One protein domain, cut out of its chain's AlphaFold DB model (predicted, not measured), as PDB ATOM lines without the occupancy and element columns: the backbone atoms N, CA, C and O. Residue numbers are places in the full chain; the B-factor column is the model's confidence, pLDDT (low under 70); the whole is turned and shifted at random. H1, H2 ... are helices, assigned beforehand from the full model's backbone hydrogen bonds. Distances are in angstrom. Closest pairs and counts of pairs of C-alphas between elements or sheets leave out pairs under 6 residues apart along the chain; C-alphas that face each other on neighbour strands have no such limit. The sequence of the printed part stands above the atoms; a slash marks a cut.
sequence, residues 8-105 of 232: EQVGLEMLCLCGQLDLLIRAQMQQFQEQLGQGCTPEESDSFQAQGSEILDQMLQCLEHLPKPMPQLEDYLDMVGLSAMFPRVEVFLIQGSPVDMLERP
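Overview. This is residues 8 to 105 of the 232 residues of an uncharacterized protein of Nothobranchius kadleci (UniProt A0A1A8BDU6). A long helical hairpin, with H1 folding back through a short link into the shorter H2, has a cluster of three short helices, H3, H4 and H5, along one side. H1 runs along the longest axis, its last residues reach beyond H2, and H5 crosses H1 at residues 18 to 25. The printed part has 98 residues, with five named helices in the order H1, H2, H3, H4, H5 and no named strand; the class is all helix. It is compact, with a radius of gyration of the C-alphas of 14.4 A, yet elongated in outline, spanning 50 by 27 by 19 A.

Along the chain. H1, residues 8 to 37, begins at C-alpha 8 at (-29.938, -31.085, -41.399) and is 43.6 A long from first to last C-alpha, ending at C-alpha 37 at (0.255, -62.493, -42.115). H2, residues 46 to 63, is 26.2 A long. H3, residues 73 to 79, measures 9.9 A. H4, residues 82 to 85, measures 4.8 A. H5, residues 87 to 95, is 12.1 A long and ends at C-alpha 95 at (-19.598, -54.798, -52.549).

Arrangement. H1 and H2 form a helical hairpin and touch, at a shallow tilt of 19 degrees, opposite ways; their closest C-alphas, Val 10 and Cys 62, are 5.9 A apart. H5 touches H1 with residues 18 to 25 of H1 alone, about perpendicular at 76 degrees, and the closest C-alphas, Asp 22 and Val 89, are 5.7 A apart. H2, with residues 59 to 63 alone, only just touches H3, with 3 pairs of C-alphas within 8 A; the closest are Leu 60 and Leu 73, 6.9 A apart, and the tilt is steep at 59 degrees, the same way. H3 and H5 also only just touch, with 3 pairs within 8 A, the closest C-alphas being those of Glu 74 and Glu 90 at 6.9 A, at a steep tilt of 39 degrees, opposite ways. H3 and H4 touch only at the corner, and only just, with 3 pairs within 8 A; the closest C-alphas are those of Leu 77 and Ser 83 at 5.1 A. H4 is close but not clearly touching H1, where the closest C-alphas, Leu 15 and Leu 82, are 6.9 A apart. H2 is apart from H4 and from H5. In H1, H2, H3 and H5 every O i to N i+4 pair is within hydrogen-bond range, while H4 is too short for such a pair.

Size, cuts and confidence. The two C-alphas farthest apart, those of Gly 39 and Pro 67, are 49.7 A apart. The printed part has no cut, and no link is long: H3 to H4 and H4 to H5 are tight, H1 to H2 and H2 to H3 short. The mean pLDDT of the printed part is 91.9, and no printed residue is under 70.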
ATOM      1  N   GLU A   8     -31.278 -31.352 -41.936       86.06
ATOM      2  CA  GLU A   8     -29.938 -31.085 -41.399       86.06
ATOM      3  C   GLU A   8     -29.572 -32.068 -40.277       86.06
ATOM      4  O   GLU A   8     -28.437 -32.531 -40.196       86.06
ATOM      5  N   GLN A   9     -30.537 -32.431 -39.423       89.25
ATOM      6  CA  GLN A   9     -30.328 -33.450 -38.390       89.25
ATOM      7  C   GLN A   9     -30.087 -34.830 -39.005       89.25
ATOM      8  O   GLN A   9     -29.212 -35.545 -38.530       89.25
ATOM      9  N   VAL A  10     -30.801 -35.175 -40.081       91.69
ATOM     10  CA  VAL A  10     -30.557 -36.418 -40.832       91.69
ATOM     11  C   VAL A  10     -29.159 -36.409 -41.451       91.69
ATOM     12  O   VAL A  10     -28.456 -37.412 -41.373       91.69
ATOM     13  N   GLY A  11     -28.719 -35.283 -42.021       91.12
ATOM     14  CA  GLY A  11     -27.359 -35.121 -42.546       91.12
ATOM     15  C   GLY A  11     -26.278 -35.319 -41.483       91.12
ATOM     16  O   GLY A  11     -25.330 -36.070 -41.703       91.12
ATOM     17  N   LEU A  12     -26.442 -34.702 -40.310       90.88
ATOM     18  CA  LEU A  12     -25.508 -34.834 -39.187       90.88
ATOM     19  C   LEU A  12     -25.469 -36.252 -38.604       90.88
ATOM     20  O   LEU A  12     -24.389 -36.756 -38.292       90.88
ATOM     21  N   GLU A  13     -26.624 -36.901 -38.469       93.94
ATOM     22  CA  GLU A  13     -26.691 -38.285 -38.000       93.94
ATOM     23  C   GLU A  13     -26.039 -39.226 -39.020       93.94
ATOM     24  O   GLU A  13     -25.202 -40.050 -38.655       93.94
ATOM     25  N   MET A  14     -26.321 -39.039 -40.315       95.06
ATOM     26  CA  MET A  14     -25.705 -39.827 -41.384       95.06
ATOM     27  C   MET A  14     -24.183 -39.658 -41.413       95.06
ATOM     28  O   MET A  14     -23.462 -40.643 -41.528       95.06
ATOM     29  N   LEU A  15     -23.681 -38.432 -41.238       92.94
ATOM     30  CA  LEU A  15     -22.251 -38.154 -41.100       92.94
ATOM     31  C   LEU A  15     -21.627 -38.964 -39.949       92.94
ATOM     32  O   LEU A  15     -20.558 -39.556 -40.111       92.94
ATOM     33  N   CYS A  16     -22.295 -39.003 -38.793       93.31
ATOM     34  CA  CYS A  16     -21.843 -39.763 -37.629       93.31
ATOM     35  C   CYS A  16     -21.809 -41.271 -37.919       93.31
ATOM     36  O   CYS A  16     -20.806 -41.932 -37.644       93.31
ATOM     37  N   LEU A  17     -22.879 -41.807 -38.511       96.81
ATOM     38  CA  LEU A  17     -23.005 -43.224 -38.853       96.81
ATOM     39  C   LEU A  17     -21.979 -43.652 -39.912       96.81
ATOM     40  O   LEU A  17     -21.323 -44.678 -39.739       96.81
ATOM     41  N   CYS A  18     -21.749 -42.835 -40.947       95.19
ATOM     42  CA  CYS A  18     -20.676 -43.054 -41.919       95.19
ATOM     43  C   CYS A  18     -19.299 -43.092 -41.244       95.19
ATOM     44  O   CYS A  18     -18.500 -43.977 -41.540       95.19
ATOM     45  N   GLY A  19     -19.026 -42.179 -40.307       92.56
ATOM     46  CA  GLY A  19     -17.772 -42.180 -39.553       92.56
ATOM     47  C   GLY A  19     -17.580 -43.437 -38.700       92.56
ATOM     48  O   GLY A  19     -16.484 -43.998 -38.665       92.56
ATOM     49  N   GLN A  20     -18.641 -43.914 -38.045       94.94
ATOM     50  CA  GLN A  20     -18.606 -45.163 -37.275       94.94
ATOM     51  C   GLN A  20     -18.357 -46.375 -38.179       94.94
ATOM     52  O   GLN A  20     -17.483 -47.192 -37.880       94.94
ATOM     53  N   LEU A  21     -19.077 -46.465 -39.301       96.62
ATOM     54  CA  LEU A  21     -18.936 -47.569 -40.244       96.62
ATOM     55  C   LEU A  21     -17.556 -47.573 -40.915       96.62
ATOM     56  O   LEU A  21     -16.945 -48.631 -41.027       96.62
ATOM     57  N   ASP A  22     -17.018 -46.408 -41.293       94.31
ATOM     58  CA  ASP A  22     -15.661 -46.288 -41.846       94.31
ATOM     59  C   ASP A  22     -14.602 -46.821 -40.872       94.31
ATOM     60  O   ASP A  22     -13.743 -47.617 -41.256       94.31
ATOM     61  N   LEU A  23     -14.679 -46.435 -39.594       92.38
ATOM     62  CA  LEU A  23     -13.760 -46.927 -38.563       92.38
ATOM     63  C   LEU A  23     -13.880 -48.439 -38.364       92.38
ATOM     64  O   LEU A  23     -12.861 -49.123 -38.236       92.38
ATOM     65  N   LEU A  24     -15.106 -48.959 -38.370       95.50
ATOM     66  CA  LEU A  24     -15.378 -50.383 -38.239       95.50
ATOM     67  C   LEU A  24     -14.804 -51.177 -39.430       95.50
ATOM     68  O   LEU A  24     -14.120 -52.182 -39.227       95.50
ATOM     69  N   ILE A  25     -14.986 -50.681 -40.659       95.06
ATOM     70  CA  ILE A  25     -14.395 -51.245 -41.884       95.06
ATOM     71  C   ILE A  25     -12.867 -51.252 -41.786       95.06
ATOM     72  O   ILE A  25     -12.230 -52.265 -42.067       95.06
ATOM     73  N   ARG A  26     -12.253 -50.148 -41.344       92.31
ATOM     74  CA  ARG A  26     -10.791 -50.061 -41.186       92.31
ATOM     75  C   ARG A  26     -10.252 -51.072 -40.181       92.31
ATOM     76  O   ARG A  26      -9.219 -51.684 -40.447       92.31
ATOM     77  N   ALA A  27     -10.931 -51.250 -39.051       93.12
ATOM     78  CA  ALA A  27     -10.544 -52.240 -38.051       93.12
ATOM     79  C   ALA A  27     -10.615 -53.667 -38.624       93.12
ATOM     80  O   ALA A  27      -9.676 -54.445 -38.464       93.12
ATOM     81  N   GLN A  28     -11.677 -53.983 -39.373       95.00
ATOM     82  CA  GLN A  28     -11.820 -55.283 -40.031       95.00
ATOM     83  C   GLN A  28     -10.744 -55.514 -41.106       95.00
ATOM     84  O   GLN A  28     -10.190 -56.609 -41.200       95.00
ATOM     85  N   MET A  29     -10.372 -54.477 -41.862       92.50
ATOM     86  CA  MET A  29      -9.272 -54.550 -42.832       92.50
ATOM     87  C   MET A  29      -7.914 -54.810 -42.168       92.50
ATOM     88  O   MET A  29      -7.120 -55.595 -42.687       92.50
ATOM     89  N   GLN A  30      -7.646 -54.202 -41.009       91.69
ATOM     90  CA  GLN A  30      -6.437 -54.501 -40.232       91.69
ATOM     91  C   GLN A  30      -6.423 -55.960 -39.769       91.69
ATOM     92  O   GLN A  30      -5.418 -56.649 -39.941       91.69
ATOM     93  N   GLN A  31      -7.554 -56.467 -39.277       92.44
ATOM     94  CA  GLN A  31      -7.680 -57.866 -38.875       92.44
ATOM     95  C   GLN A  31      -7.438 -58.830 -40.050       92.44
ATOM     96  O   GLN A  31      -6.742 -59.834 -39.886       92.44
ATOM     97  N   PHE A  32      -7.947 -58.527 -41.249       92.75
ATOM     98  CA  PHE A  32      -7.657 -59.322 -42.447       92.75
ATOM     99  C   PHE A  32      -6.161 -59.373 -42.760       92.75
ATOM    100  O   PHE A  32      -5.632 -60.444 -43.058       92.75
ATOM    101  N   GLN A  33      -5.462 -58.241 -42.666       90.88
ATOM    102  CA  GLN A  33      -4.015 -58.192 -42.891       90.88
ATOM    103  C   GLN A  33      -3.249 -59.034 -41.862       90.88
ATOM    104  O   GLN A  33      -2.306 -59.742 -42.224       90.88
ATOM    105  N   GLU A  34      -3.670 -59.018 -40.596       91.56
ATOM    106  CA  GLU A  34      -3.083 -59.851 -39.543       91.56
ATOM    107  C   GLU A  34      -3.317 -61.348 -39.788       91.56
ATOM    108  O   GLU A  34      -2.379 -62.142 -39.678       91.56
ATOM    109  N   GLN A  35      -4.535 -61.737 -40.175       90.44
ATOM    110  CA  GLN A  35      -4.881 -63.120 -40.523       90.44
ATOM    111  C   GLN A  35      -4.065 -63.618 -41.726       90.44
ATOM    112  O   GLN A  35      -3.495 -64.710 -41.670       90.44
ATOM    113  N   LEU A  36      -3.927 -62.800 -42.777       90.38
ATOM    114  CA  LEU A  36      -3.076 -63.108 -43.933       90.38
ATOM    115  C   LEU A  36      -1.609 -63.271 -43.532       90.38
ATOM    116  O   LEU A  36      -0.949 -64.208 -43.983       90.38
ATOM    117  N   GLY A  37      -1.103 -62.398 -42.656       90.88
ATOM    118  CA  GLY A  37       0.255 -62.493 -42.115       90.88
ATOM    119  C   GLY A  37       0.505 -63.782 -41.322       90.88
ATOM    120  O   GLY A  37       1.636 -64.263 -41.266       90.88
ATOM    121  N   GLN A  38      -0.551 -64.372 -40.757       91.56
ATOM    122  CA  GLN A  38      -0.523 -65.657 -40.051       91.56
ATOM    123  C   GLN A  38      -0.783 -66.864 -40.973       91.56
ATOM    124  O   GLN A  38      -0.710 -68.006 -40.521       91.56
ATOM    125  N   GLY A  39      -1.051 -66.638 -42.265       88.81
ATOM    126  CA  GLY A  39      -1.367 -67.688 -43.238       88.81
ATOM    127  C   GLY A  39      -2.795 -68.234 -43.133       88.81
ATOM    128  O   GLY A  39      -3.081 -69.297 -43.685       88.81
ATOM    129  N   CYS A  40      -3.685 -67.537 -42.426       87.81
ATOM    130  CA  CYS A  40      -5.103 -67.867 -42.338       87.81
ATOM    131  C   CYS A  40      -5.877 -67.277 -43.525       87.81
ATOM    132  O   CYS A  40      -5.490 -66.258 -44.102       87.81
ATOM    133  N   THR A  41      -6.996 -67.906 -43.882       87.44
ATOM    134  CA  THR A  41      -7.973 -67.310 -44.799       87.44
ATOM    135  C   THR A  41      -8.685 -66.156 -44.093       87.44
ATOM    136  O   THR A  41      -9.146 -66.361 -42.970       87.44
ATOM    137  N   PRO A  42      -8.774 -64.962 -44.705       87.88
ATOM    138  CA  PRO A  42      -9.477 -63.837 -44.102       87.88
ATOM    139  C   PRO A  42     -10.955 -64.148 -43.909       87.88
ATOM    140  O   PRO A  42     -11.633 -64.532 -44.861       87.88
ATOM    141  N   GLU A  43     -11.442 -63.963 -42.689       90.00
ATOM    142  CA  GLU A  43     -12.849 -64.145 -42.337       90.00
ATOM    143  C   GLU A  43     -13.327 -62.943 -41.530       90.00
ATOM    144  O   GLU A  43     -12.627 -62.453 -40.632       90.00
ATOM    145  N   GLU A  44     -14.497 -62.424 -41.905       90.50
ATOM    146  CA  GLU A  44     -15.135 -61.321 -41.193       90.50
ATOM    147  C   GLU A  44     -15.406 -61.722 -39.748       90.50
ATOM    148  O   GLU A  44     -15.801 -62.854 -39.467       90.50
ATOM    149  N   SER A  45     -15.188 -60.798 -38.814       92.12
ATOM    150  CA  SER A  45     -15.527 -61.064 -37.421       92.12
ATOM    151  C   SER A  45     -17.041 -60.998 -37.205       92.12
ATOM    152  O   SER A  45     -17.716 -60.114 -37.734       92.12
ATOM    153  N   ASP A  46     -17.572 -61.865 -36.340       93.62
ATOM    154  CA  ASP A  46     -18.983 -61.808 -35.924       93.62
ATOM    155  C   ASP A  46     -19.346 -60.427 -35.346       93.62
ATOM    156  O   ASP A  46     -20.443 -59.910 -35.558       93.62
ATOM    157  N   SER A  47     -18.402 -59.795 -34.634       93.50
ATOM    158  CA  SER A  47     -18.559 -58.437 -34.107       93.50
ATOM    159  C   SER A  47     -18.708 -57.393 -35.207       93.50
ATOM    160  O   SER A  47     -19.542 -56.500 -35.068       93.50
ATOM    161  N   PHE A  48     -17.929 -57.506 -36.288       95.25
ATOM    162  CA  PHE A  48     -18.027 -56.613 -37.436       95.25
ATOM    163  C   PHE A  48     -19.390 -56.750 -38.109       95.25
ATOM    164  O   PHE A  48     -20.049 -55.744 -38.345       95.25
ATOM    165  N   GLN A  49     -19.848 -57.980 -38.347       93.62
ATOM    166  CA  GLN A  49     -21.143 -58.224 -38.985       93.62
ATOM    167  C   GLN A  49     -22.308 -57.685 -38.150       93.62
ATOM    168  O   GLN A  49     -23.182 -57.000 -38.681       93.62
ATOM    169  N   ALA A  50     -22.301 -57.938 -36.838       95.31
ATOM    170  CA  ALA A  50     -23.343 -57.453 -35.939       95.31
ATOM    171  C   ALA A  50     -23.388 -55.916 -35.881       95.31
ATOM    172  O   ALA A  50     -24.448 -55.326 -36.087       95.31
ATOM    173  N   GLN A  51     -22.242 -55.266 -35.649       96.69
ATOM    174  CA  GLN A  51     -22.165 -53.804 -35.555       96.69
ATOM    175  C   GLN A  51     -22.415 -53.127 -36.907       96.69
ATOM    176  O   GLN A  51     -23.095 -52.107 -36.967       96.69
ATOM    177  N   GLY A  52     -21.907 -53.703 -37.998       95.56
ATOM    178  CA  GLY A  52     -22.120 -53.204 -39.353       95.56
ATOM    179  C   GLY A  52     -23.595 -53.240 -39.734       95.56
ATOM    180  O   GLY A  52     -24.127 -52.232 -40.191       95.56
ATOM    181  N   SER A  53     -24.282 -54.359 -39.471       95.31
ATOM    182  CA  SER A  53     -25.728 -54.471 -39.698       95.31
ATOM    183  C   SER A  53     -26.517 -53.459 -38.868       95.31
ATOM    184  O   SER A  53     -27.431 -52.832 -39.393       95.31
ATOM    185  N   GLU A  54     -26.158 -53.267 -37.595       97.56
ATOM    186  CA  GLU A  54     -26.827 -52.296 -36.725       97.56
ATOM    187  C   GLU A  54     -26.662 -50.857 -37.240       97.56
ATOM    188  O   GLU A  54     -27.637 -50.106 -37.288       97.56
ATOM    189  N   ILE A  55     -25.455 -50.475 -37.668       97.75
ATOM    190  CA  ILE A  55     -25.202 -49.142 -38.230       97.75
ATOM    191  C   ILE A  55     -25.983 -48.951 -39.536       97.75
ATOM    192  O   ILE A  55     -26.616 -47.911 -39.714       97.75
ATOM    193  N   LEU A  56     -26.000 -49.948 -40.426       96.88
ATOM    194  CA  LEU A  56     -26.772 -49.882 -41.672       96.88
ATOM    195  C   LEU A  56     -28.278 -49.735 -41.413       96.88
ATOM    196  O   LEU A  56     -28.931 -48.904 -42.048       96.88
ATOM    197  N   ASP A  57     -28.822 -50.479 -40.449       97.12
ATOM    198  CA  ASP A  57     -30.224 -50.351 -40.049       97.12
ATOM    199  C   ASP A  57     -30.523 -48.942 -39.514       97.12
ATOM    200  O   ASP A  57     -31.550 -48.353 -39.859       97.12
ATOM    201  N   GLN A  58     -29.616 -48.363 -38.720       97.25
ATOM    202  CA  GLN A  58     -29.736 -46.983 -38.238       97.25
ATOM    203  C   GLN A  58     -29.667 -45.962 -39.384       97.25
ATOM    204  O   GLN A  58     -30.457 -45.016 -39.399       97.25
ATOM    205  N   MET A  59     -28.791 -46.157 -40.376       97.00
ATOM    206  CA  MET A  59     -28.706 -45.287 -41.560       97.00
ATOM    207  C   MET A  59     -30.021 -45.305 -42.347       97.00
ATOM    208  O   MET A  59     -30.550 -44.248 -42.697       97.00
ATOM    209  N   LEU A  60     -30.599 -46.488 -42.575       95.62
ATOM    210  CA  LEU A  60     -31.891 -46.627 -43.252       95.62
ATOM    211  C   LEU A  60     -33.026 -45.973 -42.452       95.62
ATOM    212  O   LEU A  60     -33.828 -45.239 -43.029       95.62
ATOM    213  N   GLN A  61     -33.056 -46.156 -41.128       94.00
ATOM    214  CA  GLN A  61     -34.017 -45.486 -40.240       94.00
ATOM    215  C   GLN A  61     -33.871 -43.957 -40.267       94.00
ATOM    216  O   GLN A  61     -34.870 -43.239 -40.192       94.00
ATOM    217  N   CYS A  62     -32.651 -43.429 -40.415       93.12
ATOM    218  CA  CYS A  62     -32.433 -41.990 -40.566       93.12
ATOM    219  C   CYS A  62     -33.121 -41.450 -41.827       93.12
ATOM    220  O   CYS A  62     -33.821 -40.438 -41.747       93.12
ATOM    221  N   LEU A  63     -33.013 -42.152 -42.960       92.56
ATOM    222  CA  LEU A  63     -33.648 -41.742 -44.220       92.56
ATOM    223  C   LEU A  63     -35.177 -41.706 -44.149       92.56
ATOM    224  O   LEU A  63     -35.793 -40.907 -44.856       92.56
ATOM    225  N   GLU A  64     -35.808 -42.503 -43.280       92.38
ATOM    226  CA  GLU A  64     -37.270 -42.499 -43.110       92.38
ATOM    227  C   GLU A  64     -37.824 -41.137 -42.647       92.38
ATOM    228  O   GLU A  64     -39.018 -40.857 -42.813       92.38
ATOM    229  N   HIS A  65     -36.971 -40.271 -42.090       89.44
ATOM    230  CA  HIS A  65     -37.329 -38.915 -41.677       89.44
ATOM    231  C   HIS A  65     -37.385 -37.918 -42.847       89.44
ATOM    232  O   HIS A  65     -37.941 -36.826 -42.690       89.44
ATOM    233  N   LEU A  66     -36.853 -38.278 -44.020       89.00
ATOM    234  CA  LEU A  66     -36.838 -37.422 -45.202       89.00
ATOM    235  C   LEU A  66     -38.205 -37.381 -45.917       89.00
ATOM    236  O   LEU A  66     -39.042 -38.281 -45.774       89.00
ATOM    237  N   PRO A  67     -38.473 -36.328 -46.713       86.06
ATOM    238  CA  PRO A  67     -39.672 -36.256 -47.539       86.06
ATOM    239  C   PRO A  67     -39.751 -37.417 -48.537       86.06
ATOM    240  O   PRO A  67     -38.742 -37.873 -49.063       86.06
ATOM    241  N   LYS A  68     -40.971 -37.859 -48.860       86.31
ATOM    242  CA  LYS A  68     -41.182 -38.855 -49.918       86.31
ATOM    243  C   LYS A  68     -41.086 -38.198 -51.308       86.31
ATOM    244  O   LYS A  68     -41.653 -37.116 -51.474       86.31
ATOM    245  N   PRO A  69     -40.498 -38.869 -52.319       86.56
ATOM    246  CA  PRO A  69     -39.934 -40.222 -52.269       86.56
ATOM    247  C   PRO A  69     -38.596 -40.268 -51.518       86.56
ATOM    248  O   PRO A  69     -37.747 -39.407 -51.711       86.56
ATOM    249  N   MET A  70     -38.438 -41.284 -50.667       88.56
ATOM    250  CA  MET A  70     -37.205 -41.504 -49.914       88.56
ATOM    251  C   MET A  70     -36.095 -41.928 -50.890       88.56
ATOM    252  O   MET A  70     -36.345 -42.843 -51.683       88.56
ATOM    253  N   PRO A  71     -34.918 -41.281 -50.866       91.62
ATOM    254  CA  PRO A  71     -33.787 -41.690 -51.694       91.62
ATOM    255  C   PRO A  71     -33.261 -43.065 -51.263       91.62
ATOM    256  O   PRO A  71     -33.481 -43.491 -50.125       91.62
ATOM    257  N   GLN A  72     -32.555 -43.761 -52.158       93.19
ATOM    258  CA  GLN A  72     -31.732 -44.895 -51.735       93.19
ATOM    259  C   GLN A  72     -30.551 -44.383 -50.902       93.19
ATOM    260  O   GLN A  72     -30.185 -43.210 -50.990       93.19
ATOM    261  N   LEU A  73     -29.966 -45.251 -50.071       94.69
ATOM    262  CA  LEU A  73     -28.872 -44.845 -49.191       94.69
ATOM    263  C   LEU A  73     -27.664 -44.338 -49.981       94.69
ATOM    264  O   LEU A  73     -27.177 -43.252 -49.694       94.69
ATOM    265  N   GLU A  74     -27.253 -45.080 -51.007       94.69
ATOM    266  CA  GLU A  74     -26.170 -44.705 -51.925       94.69
ATOM    267  C   GLU A  74     -26.430 -43.326 -52.561       94.69
ATOM    268  O   GLU A  74     -25.628 -42.409 -52.382       94.69
ATOM    269  N   ASP A  75     -27.609 -43.133 -53.169       93.44
ATOM    270  CA  ASP A  75     -28.004 -41.859 -53.795       93.44
ATOM    271  C   ASP A  75     -27.984 -40.683 -52.807       93.44
ATOM    272  O   ASP A  75     -27.626 -39.557 -53.162       93.44
ATOM    273  N   TYR A  76     -28.412 -40.918 -51.563       93.81
ATOM    274  CA  TYR A  76     -28.404 -39.887 -50.532       93.81
ATOM    275  C   TYR A  76     -26.975 -39.488 -50.169       93.81
ATOM    276  O   TYR A  76     -26.678 -38.293 -50.144       93.81
ATOM    277  N   LEU A  77     -26.101 -40.467 -49.908       94.06
ATOM    278  CA  LEU A  77     -24.702 -40.215 -49.561       94.06
ATOM    279  C   LEU A  77     -23.977 -39.452 -50.673       94.06
ATOM    280  O   LEU A  77     -23.224 -38.528 -50.363       94.06
ATOM    281  N   ASP A  78     -24.257 -39.775 -51.935       92.31
ATOM    282  CA  ASP A  78     -23.753 -39.035 -53.095       92.31
ATOM    283  C   ASP A  78     -24.264 -37.596 -53.133       92.31
ATOM    284  O   ASP A  78     -23.481 -36.653 -53.268       92.31
ATOM    285  N   MET A  79     -25.573 -37.404 -52.964       89.94
ATOM    286  CA  MET A  79     -26.203 -36.085 -53.011       89.94
ATOM    287  C   MET A  79     -25.642 -35.129 -51.951       89.94
ATOM    288  O   MET A  79     -25.474 -33.943 -52.234       89.94
ATOM    289  N   VAL A  80     -25.359 -35.629 -50.742       88.75
ATOM    290  CA  VAL A  80     -24.823 -34.814 -49.637       88.75
ATOM    291  C   VAL A  80     -23.290 -34.821 -49.555       88.75
ATOM    292  O   VAL A  80     -22.722 -34.221 -48.645       88.75
ATOM    293  N   GLY A  81     -22.605 -35.490 -50.490       88.94
ATOM    294  CA  GLY A  81     -21.140 -35.554 -50.563       88.94
ATOM    295  C   GLY A  81     -20.473 -36.451 -49.513       88.94
ATOM    296  O   GLY A  81     -19.249 -36.418 -49.363       88.94
ATOM    297  N   LEU A  82     -21.245 -37.265 -48.789       91.25
ATOM    298  CA  LEU A  82     -20.722 -38.196 -47.790       91.25
ATOM    299  C   LEU A  82     -20.016 -39.400 -48.420       91.25
ATOM    300  O   LEU A  82     -19.092 -39.925 -47.805       91.25
ATOM    301  N   SER A  83     -20.379 -39.806 -49.637       92.19
ATOM    302  CA  SER A  83     -19.659 -40.856 -50.373       92.19
ATOM    303  C   SER A  83     -18.204 -40.457 -50.649       92.19
ATOM    304  O   SER A  83     -17.275 -41.195 -50.330       92.19
ATOM    305  N   ALA A  84     -17.986 -39.209 -51.074       88.62
ATOM    306  CA  ALA A  84     -16.649 -38.643 -51.252       88.62
ATOM    307  C   ALA A  84     -15.865 -38.507 -49.929       88.62
ATOM    308  O   ALA A  84     -14.642 -38.656 -49.921       88.62
ATOM    309  N   MET A  85     -16.546 -38.225 -48.809       87.44
ATOM    310  CA  MET A  85     -15.912 -38.167 -47.480       87.44
ATOM    311  C   MET A  85     -15.530 -39.552 -46.948       87.44
ATOM    312  O   MET A  85     -14.464 -39.705 -46.347       87.44
ATOM    313  N   PHE A  86     -16.392 -40.547 -47.157       91.56
ATOM    314  CA  PHE A  86     -16.263 -41.903 -46.624       91.56
ATOM    315  C   PHE A  86     -16.303 -42.937 -47.759       91.56
ATOM    316  O   PHE A  86     -17.198 -43.784 -47.795       91.56
ATOM    317  N   PRO A  87     -15.312 -42.941 -48.668       92.75
ATOM    318  CA  PRO A  87     -15.340 -43.806 -49.849       92.75
ATOM    319  C   PRO A  87     -15.306 -45.300 -49.492       92.75
ATOM    320  O   PRO A  87     -15.808 -46.132 -50.239       92.75
ATOM    321  N   ARG A  88     -14.771 -45.672 -48.319       93.94
ATOM    322  CA  ARG A  88     -14.857 -47.056 -47.823       93.94
ATOM    323  C   ARG A  88     -16.290 -47.476 -47.516       93.94
ATOM    324  O   ARG A  88     -16.626 -48.629 -47.754       93.94
ATOM    325  N   VAL A  89     -17.117 -46.563 -47.006       95.12
ATOM    326  CA  VAL A  89     -18.539 -46.826 -46.750       95.12
ATOM    327  C   VAL A  89     -19.276 -47.023 -48.066       95.12
ATOM    328  O   VAL A  89     -19.990 -48.007 -48.204       95.12
ATOM    329  N   GLU A  90     -19.053 -46.152 -49.051       94.44
ATOM    330  CA  GLU A  90     -19.645 -46.289 -50.388       94.44
ATOM    331  C   GLU A  90     -19.293 -47.643 -51.022       94.44
ATOM    332  O   GLU A  90     -20.172 -48.407 -51.419       94.44
ATOM    333  N   VAL A  91     -18.006 -47.994 -51.043       94.06
ATOM    334  CA  VAL A  91     -17.558 -49.269 -51.614       94.06
ATOM    335  C   VAL A  91     -18.119 -50.460 -50.834       94.06
ATOM    336  O   VAL A  91     -18.520 -51.448 -51.448       94.06
ATOM    337  N   PHE A  92     -18.190 -50.373 -49.505       94.88
ATOM    338  CA  PHE A  92     -18.789 -51.414 -48.671       94.88
ATOM    339  C   PHE A  92     -20.277 -51.618 -48.977       94.88
ATOM    340  O   PHE A  92     -20.710 -52.763 -49.084       94.88
ATOM    341  N   LEU A  93     -21.046 -50.544 -49.182       94.25
ATOM    342  CA  LEU A  93     -22.458 -50.634 -49.574       94.25
ATOM    343  C   LEU A  93     -22.631 -51.350 -50.923       94.25
ATOM    344  O   LEU A  93     -23.528 -52.176 -51.068       94.25
ATOM    345  N   ILE A  94     -21.733 -51.091 -51.880       91.38
ATOM    346  CA  ILE A  94     -21.780 -51.687 -53.224       91.38
ATOM    347  C   ILE A  94     -21.324 -53.156 -53.223       91.38
ATOM    348  O   ILE A  94     -21.926 -54.000 -53.888       91.38
ATOM    349  N   GLN A  95     -20.227 -53.469 -52.528       90.00
ATOM    350  CA  GLN A  95     -19.598 -54.798 -52.549       90.00
ATOM    351  C   GLN A  95     -20.190 -55.757 -51.509       90.00
ATOM    352  O   GLN A  95     -20.081 -56.974 -51.660       90.00
ATOM    353  N   GLY A  96     -20.793 -55.221 -50.448       89.69
ATOM    354  CA  GLY A  96     -21.285 -55.986 -49.303       89.69
ATOM    355  C   GLY A  96     -20.183 -56.536 -48.393       89.69
ATOM    356  O   GLY A  96     -20.486 -57.347 -47.522       89.69
ATOM    357  N   SER A  97     -18.921 -56.141 -48.590       88.94
ATOM    358  CA  SER A  97     -17.787 -56.578 -47.770       88.94
ATOM    359  C   SER A  97     -16.668 -55.526 -47.714       88.94
ATOM    360  O   SER A  97     -16.552 -54.692 -48.621       88.94
ATOM    361  N   PRO A  98     -15.848 -55.509 -46.645       90.00
ATOM    362  CA  PRO A  98     -14.671 -54.654 -46.556       90.00
ATOM    363  C   PRO A  98     -13.653 -55.013 -47.632       90.00
ATOM    364  O   PRO A  98     -13.276 -56.176 -47.786       90.00
ATOM    365  N   VAL A  99     -13.160 -54.001 -48.338       88.31
ATOM    366  CA  VAL A  99     -12.121 -54.171 -49.354       88.31
ATOM    367  C   VAL A  99     -11.000 -53.165 -49.155       88.31
ATOM    368  O   VAL A  99     -11.184 -52.095 -48.569       88.31
ATOM    369  N   ASP A 100      -9.820 -53.526 -49.653       86.19
ATOM    370  CA  ASP A 100      -8.675 -52.628 -49.631       86.19
ATOM    371  C   ASP A 100      -8.869 -51.496 -50.642       86.19
ATOM    372  O   ASP A 100      -9.302 -51.715 -51.777       86.19
ATOM    373  N   MET A 101      -8.549 -50.277 -50.220       88.19
ATOM    374  CA  MET A 101      -8.718 -49.105 -51.069       88.19
ATOM    375  C   MET A 101      -7.499 -48.945 -51.974       88.19
ATOM    376  O   MET A 101      -6.366 -48.907 -51.500       88.19
ATOM    377  N   LEU A 102      -7.735 -48.798 -53.281       84.31
ATOM    378  CA  LEU A 102      -6.665 -48.544 -54.255       84.31
ATOM    379  C   LEU A 102      -5.960 -47.209 -53.996       84.31
ATOM    380  O   LEU A 102      -4.745 -47.098 -54.156       84.31
ATOM    381  N   GLU A 103      -6.735 -46.203 -53.599       84.94
ATOM    382  CA  GLU A 103      -6.253 -44.876 -53.242       84.94
ATOM    383  C   GLU A 103      -6.561 -44.590 -51.780       84.94
ATOM    384  O   GLU A 103      -7.591 -45.003 -51.245       84.94
ATOM    385  N   ARG A 104      -5.658 -43.863 -51.124       82.88
ATOM    386  CA  ARG A 104      -5.833 -43.508 -49.723       82.88
ATOM    387  C   ARG A 104      -6.996 -42.521 -49.571       82.88
ATOM    388  O   ARG A 104      -6.916 -41.438 -50.154       82.88
ATOM    389  N   PRO A 105      -8.024 -42.831 -48.758       85.69
ATOM    390  CA  PRO A 105      -9.120 -41.904 -48.522       85.69
ATOM    391  C   PRO A 105      -8.647 -40.584 -47.922       85.69
ATOM    392  O   PRO A 105      -7.795 -40.542 -47.035       85.69
TER     393      PRO A 105